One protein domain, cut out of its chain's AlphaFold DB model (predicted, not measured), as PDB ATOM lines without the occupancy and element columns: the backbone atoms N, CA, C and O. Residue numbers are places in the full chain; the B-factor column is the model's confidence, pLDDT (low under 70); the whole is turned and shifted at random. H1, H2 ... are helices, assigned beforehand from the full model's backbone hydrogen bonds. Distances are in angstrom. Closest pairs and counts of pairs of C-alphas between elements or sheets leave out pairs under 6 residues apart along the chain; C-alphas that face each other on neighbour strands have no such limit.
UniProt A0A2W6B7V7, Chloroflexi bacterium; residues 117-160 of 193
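What this domain is: This is residues 117 to 160 of the 193 residues of a protein of Chloroflexi bacterium (UniProt A0A2W6B7V7). Look first at the longer helix, H1; after it the chain loops round and folds back into a second helix, H2, which runs beside H1 across an open gap and is shifted lengthwise, a loose, staggered pair of helices. Residues 150 to 160, of which 150 to 159 belong to H2, stick out at one end, and residues 133 to 139 at the other. The printed part has 44 residues with two named helices, H1 then H2, and no named strand; its class is all helix. It is loose, with a radius of gyration of the C-alphas of 12.6 A, and spans 41 by 20 by 7 A.

How they stand to each other: Begin at H1, residues 117 to 135, and then look across to H2, residues 143 to 159. The two are near each other, with 5 pairs of C-alphas within 10 A but no pair within 8 A; their closest C-alphas are 8.2 A apart. In H1 and H2 every O i to N i+4 pair is within hydrogen-bond range.

Where its parts are: Find C-alpha 117 at (25.587, -5.930, -39.969); from there H1 runs 27.0 A to C-alpha 135 at (38.635, 17.616, -42.505), with y rising from its first to its last C-alpha. H2 begins at Ile 143 and runs 24.2 A to C-alpha 159 at (36.374, -19.085, -30.933), where y has fallen.

The domain as a whole: The two C-alphas farthest apart are those of Gly 136 and Leu 160, at 41.0 A, and the outline is only just a rod. The link from H1 to H2 has 7 residues and is short. The printed part has no cut. The mean pLDDT of the printed part is 74.8; look for values under 70 at residues 117, 137 and 152 to 160, where the model's confidence is low.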
ATOM      1  N   GLU A 117      24.856  -6.497 -41.092       62.22
ATOM      2  CA  GLU A 117      25.587  -5.930 -39.969       62.22
ATOM      3  C   GLU A 117      27.026  -5.502 -40.341       62.22
ATOM      4  O   GLU A 117      27.453  -4.407 -39.983       62.22
ATOM      5  N   VAL A 118      27.755  -6.307 -41.123       71.00
ATOM      6  CA  VAL A 118      29.111  -6.001 -41.625       71.00
ATOM      7  C   VAL A 118      29.066  -4.961 -42.741       71.00
ATOM      8  O   VAL A 118      29.942  -4.101 -42.804       71.00
ATOM      9  N   LEU A 119      28.029  -4.989 -43.587       77.81
ATOM     10  CA  LEU A 119      27.827  -3.954 -44.604       77.81
ATOM     11  C   LEU A 119      27.586  -2.586 -43.950       77.81
ATOM     12  O   LEU A 119      28.201  -1.602 -44.350       77.81
ATOM     13  N   SER A 120      26.748  -2.543 -42.909       73.44
ATOM     14  CA  SER A 120      26.513  -1.332 -42.117       73.44
ATOM     15  C   SER A 120      27.809  -0.811 -41.484       73.44
ATOM     16  O   SER A 120      28.158   0.356 -41.654       73.44
ATOM     17  N   TYR A 121      28.588  -1.687 -40.841       76.75
ATOM     18  CA  TYR A 121      29.880  -1.322 -40.255       76.75
ATOM     19  C   TYR A 121      30.880  -0.791 -41.296       76.75
ATOM     20  O   TYR A 121      31.542   0.218 -41.056       76.75
ATOM     21  N   ALA A 122      30.965  -1.422 -42.469       81.94
ATOM     22  CA  ALA A 122      31.854  -0.995 -43.549       81.94
ATOM     23  C   ALA A 122      31.463   0.378 -44.122       81.94
ATOM     24  O   ALA A 122      32.341   1.201 -44.375       81.94
ATOM     25  N   LEU A 123      30.162   0.653 -44.273       85.44
ATOM     26  CA  LEU A 123      29.667   1.963 -44.709       85.44
ATOM     27  C   LEU A 123      29.982   3.056 -43.684       85.44
ATOM     28  O   LEU A 123      30.425   4.139 -44.062       85.44
ATOM     29  N   ILE A 124      29.818   2.757 -42.393       83.12
ATOM     30  CA  ILE A 124      30.179   3.671 -41.304       83.12
ATOM     31  C   ILE A 124      31.688   3.942 -41.322       83.12
ATOM     32  O   ILE A 124      32.095   5.100 -41.303       83.12
ATOM     33  N   MET A 125      32.529   2.910 -41.435       79.75
ATOM     34  CA  MET A 125      33.985   3.083 -41.516       79.75
ATOM     35  C   MET A 125      34.404   3.922 -42.728       79.75
ATOM     36  O   MET A 125      35.215   4.833 -42.581       79.75
ATOM     37  N   LEU A 126      33.820   3.671 -43.904       86.75
ATOM     38  CA  LEU A 126      34.089   4.454 -45.111       86.75
ATOM     39  C   LEU A 126      33.687   5.923 -44.928       86.75
ATOM     40  O   LEU A 126      34.447   6.818 -45.295       86.75
ATOM     41  N   PHE A 127      32.524   6.174 -44.326       87.25
ATOM     42  CA  PHE A 127      32.050   7.523 -44.032       87.25
ATOM     43  C   PHE A 127      32.981   8.257 -43.057       87.25
ATOM     44  O   PHE A 127      33.362   9.396 -43.318       87.25
ATOM     45  N   LEU A 128      33.415   7.600 -41.976       81.31
ATOM     46  CA  LEU A 128      34.355   8.175 -41.007       81.31
ATOM     47  C   LEU A 128      35.701   8.531 -41.654       81.31
ATOM     48  O   LEU A 128      36.251   9.601 -41.387       81.31
ATOM     49  N   ILE A 129      36.215   7.658 -42.524       82.94
ATOM     50  CA  ILE A 129      37.461   7.891 -43.264       82.94
ATOM     51  C   ILE A 129      37.301   9.065 -44.236       82.94
ATOM     52  O   ILE A 129      38.200   9.899 -44.325       82.94
ATOM     53  N   LEU A 130      36.161   9.167 -44.928       87.00
ATOM     54  CA  LEU A 130      35.877  10.265 -45.854       87.00
ATOM     55  C   LEU A 130      35.780  11.610 -45.124       87.00
ATOM     56  O   LEU A 130      36.389  12.583 -45.560       87.00
ATOM     57  N   VAL A 131      35.066  11.660 -43.993       83.81
ATOM     58  CA  VAL A 131      34.985  12.867 -43.155       83.81
ATOM     59  C   VAL A 131      36.376  13.284 -42.700       83.81
ATOM     60  O   VAL A 131      36.712  14.458 -42.828       83.81
ATOM     61  N   TRP A 132      37.205  12.347 -42.232       84.44
ATOM     62  CA  TRP A 132      38.584  12.639 -41.836       84.44
ATOM     63  C   TRP A 132      39.431  13.171 -43.002       84.44
ATOM     64  O   TRP A 132      40.080  14.207 -42.863       84.44
ATOM     65  N   ALA A 133      39.378  12.512 -44.164       82.19
ATOM     66  CA  ALA A 133      40.130  12.918 -45.350       82.19
ATOM     67  C   ALA A 133      39.750  14.333 -45.818       82.19
ATOM     68  O   ALA A 133      40.612  15.085 -46.266       82.19
ATOM     69  N   LEU A 134      38.476  14.709 -45.666       83.94
ATOM     70  CA  LEU A 134      37.974  16.046 -45.989       83.94
ATOM     71  C   LEU A 134      38.263  17.089 -44.897       83.94
ATOM     72  O   LEU A 134      38.388  18.268 -45.214       83.94
ATOM     73  N   THR A 135      38.367  16.689 -43.624       80.62
ATOM     74  CA  THR A 135      38.635  17.616 -42.505       80.62
ATOM     75  C   THR A 135      40.119  17.859 -42.244       80.62
ATOM     76  O   THR A 135      40.444  18.834 -41.571       80.62
ATOM     77  N   GLY A 136      41.032  17.028 -42.766       73.44
ATOM     78  CA  GLY A 136      42.479  17.293 -42.731       73.44
ATOM     79  C   GLY A 136      43.078  17.429 -41.322       73.44
ATOM     80  O   GLY A 136      44.163  17.983 -41.161       73.44
ATOM     81  N   ALA A 137      42.383  16.950 -40.286       65.81
ATOM     82  CA  ALA A 137      42.856  17.002 -38.910       65.81
ATOM     83  C   ALA A 137      43.960  15.951 -38.718       65.81
ATOM     84  O   ALA A 137      43.715  14.752 -38.840       65.81
ATOM     85  N   GLY A 138      45.185  16.407 -38.437       74.75
ATOM     86  CA  GLY A 138      46.412  15.608 -38.569       74.75
ATOM     87  C   GLY A 138      46.430  14.237 -37.878       74.75
ATOM     88  O   GLY A 138      47.114  13.337 -38.356       74.75
ATOM     89  N   TYR A 139      45.677  14.032 -36.794       77.25
ATOM     90  CA  TYR A 139      45.611  12.733 -36.122       77.25
ATOM     91  C   TYR A 139      44.521  11.824 -36.710       77.25
ATOM     92  O   TYR A 139      43.329  12.135 -36.659       77.25
ATOM     93  N   PHE A 140      44.931  10.653 -37.208       74.81
ATOM     94  CA  PHE A 140      44.047   9.621 -37.757       74.81
ATOM     95  C   PHE A 140      43.329   8.844 -36.637       74.81
ATOM     96  O   PHE A 140      43.627   7.684 -36.350       74.81
ATOM     97  N   TRP A 141      42.354   9.489 -35.990       78.75
ATOM     98  CA  TRP A 141      41.497   8.888 -34.962       78.75
ATOM     99  C   TRP A 141      40.687   7.636 -35.397       78.75
ATOM    100  O   TRP A 141      40.391   6.827 -34.511       78.75
ATOM    101  N   PRO A 142      40.377   7.378 -36.694       77.56
ATOM    102  CA  PRO A 142      39.698   6.145 -37.124       77.56
ATOM    103  C   PRO A 142      40.485   4.844 -36.884       77.56
ATOM    104  O   PRO A 142      39.928   3.754 -37.022       77.56
ATOM    105  N   ILE A 143      41.759   4.925 -36.482       80.25
ATOM    106  CA  ILE A 143      42.570   3.751 -36.133       80.25
ATOM    107  C   ILE A 143      42.015   2.966 -34.936       80.25
ATOM    108  O   ILE A 143      42.113   1.739 -34.905       80.25
ATOM    109  N   TRP A 144      41.379   3.644 -33.974       78.31
ATOM    110  CA  TRP A 144      40.836   3.005 -32.773       78.31
ATOM    111  C   TRP A 144      39.654   2.065 -33.081       78.31
ATOM    112  O   TRP A 144      39.711   0.906 -32.667       78.31
ATOM    113  N   PRO A 145      38.626   2.480 -33.852       77.44
ATOM    114  CA  PRO A 145      37.569   1.573 -34.303       77.44
ATOM    115  C   PRO A 145      38.069   0.365 -35.098       77.44
ATOM    116  O   PRO A 145      37.580  -0.742 -34.891       77.44
ATOM    117  N   ILE A 146      39.065   0.549 -35.972       77.81
ATOM    118  CA  ILE A 146      39.639  -0.546 -36.771       77.81
ATOM    119  C   ILE A 146      40.344  -1.563 -35.869       77.81
ATOM    120  O   ILE A 146      40.171  -2.764 -36.062       77.81
ATOM    121  N   LEU A 147      41.085  -1.106 -34.856       79.88
ATOM    122  CA  LEU A 147      41.742  -1.993 -33.894       79.88
ATOM    123  C   LEU A 147      40.735  -2.764 -33.030       79.88
ATOM    124  O   LEU A 147      40.884  -3.972 -32.855       79.88
ATOM    125  N   VAL A 148      39.686  -2.101 -32.533       77.38
ATOM    126  CA  VAL A 148      38.651  -2.738 -31.696       77.38
ATOM    127  C   VAL A 148      37.785  -3.701 -32.514       77.38
ATOM    128  O   VAL A 148      37.557  -4.839 -32.098       77.38
ATOM    129  N   GLY A 149      37.346  -3.283 -33.703       71.56
ATOM    130  CA  GLY A 149      36.583  -4.129 -34.619       71.56
ATOM    131  C   GLY A 149      37.405  -5.306 -35.149       71.56
ATOM    132  O   GLY A 149      36.910  -6.431 -35.197       71.56
ATOM    133  N   GLY A 150      38.680  -5.077 -35.478       72.62
ATOM    134  CA  GLY A 150      39.605  -6.106 -35.956       72.62
ATOM    135  C   GLY A 150      39.884  -7.189 -34.913       72.62
ATOM    136  O   GLY A 150      39.855  -8.374 -35.245       72.62
ATOM    137  N   LEU A 151      40.070  -6.807 -33.641       72.75
ATOM    138  CA  LEU A 151      40.202  -7.774 -32.548       72.75
ATOM    139  C   LEU A 151      38.925  -8.606 -32.379       72.75
ATOM    140  O   LEU A 151      39.010  -9.825 -32.262       72.75
ATOM    141  N   GLY A 152      37.745  -7.976 -32.408       68.75
ATOM    142  CA  GLY A 152      36.461  -8.669 -32.250       68.75
ATOM    143  C   GLY A 152      36.230  -9.760 -33.301       68.75
ATOM    144  O   GLY A 152      35.835 -10.874 -32.960       68.75
ATOM    145  N   VAL A 153      36.565  -9.477 -34.564       67.81
ATOM    146  CA  VAL A 153      36.500 -10.467 -35.654       67.81
ATOM    147  C   VAL A 153      37.546 -11.570 -35.469       67.81
ATOM    148  O   VAL A 153      37.239 -12.744 -35.672       67.81
ATOM    149  N   ALA A 154      38.763 -11.232 -35.031       68.31
ATOM    150  CA  ALA A 154      39.800 -12.225 -34.756       68.31
ATOM    151  C   ALA A 154      39.391 -13.205 -33.638       68.31
ATOM    152  O   ALA A 154      39.651 -14.404 -33.747       68.31
ATOM    153  N   PHE A 155      38.703 -12.722 -32.599       63.12
ATOM    154  CA  PHE A 155      38.174 -13.566 -31.523       63.12
ATOM    155  C   PHE A 155      37.026 -14.475 -31.980       63.12
ATOM    156  O   PHE A 155      36.979 -15.633 -31.562       63.12
ATOM    157  N   ASP A 156      36.134 -13.998 -32.851       63.19
ATOM    158  CA  ASP A 156      35.026 -14.803 -33.386       63.19
ATOM    159  C   ASP A 156      35.532 -15.939 -34.295       63.19
ATOM    160  O   ASP A 156      35.122 -17.096 -34.163       63.19
ATOM    161  N   VAL A 157      36.529 -15.645 -35.138       60.75
ATOM    162  CA  VAL A 157      37.177 -16.637 -36.013       60.75
ATOM    163  C   VAL A 157      37.931 -17.700 -35.202       60.75
ATOM    164  O   VAL A 157      37.831 -18.887 -35.513       60.75
ATOM    165  N   PHE A 158      38.631 -17.323 -34.126       58.00
ATOM    166  CA  PHE A 158      39.360 -18.276 -33.275       58.00
ATOM    167  C   PHE A 158      38.479 -19.021 -32.251       58.00
ATOM    168  O   PHE A 158      38.873 -20.074 -31.740       58.00
ATOM    169  N   GLY A 159      37.278 -18.518 -31.942       48.44
ATOM    170  CA  GLY A 159      36.374 -19.085 -30.933       48.44
ATOM    171  C   GLY A 159      35.655 -20.376 -31.349       48.44
ATOM    172  O   GLY A 159      35.194 -21.132 -30.488       48.44
ATOM    173  N   LEU A 160      35.586 -20.685 -32.648       49.91
ATOM    174  CA  LEU A 160      34.826 -21.831 -33.172       49.91
ATOM    175  C   LEU A 160      35.611 -23.156 -33.216       49.91
ATOM    176  O   LEU A 160      35.013 -24.221 -33.406       49.91
TER     177      LEU A 160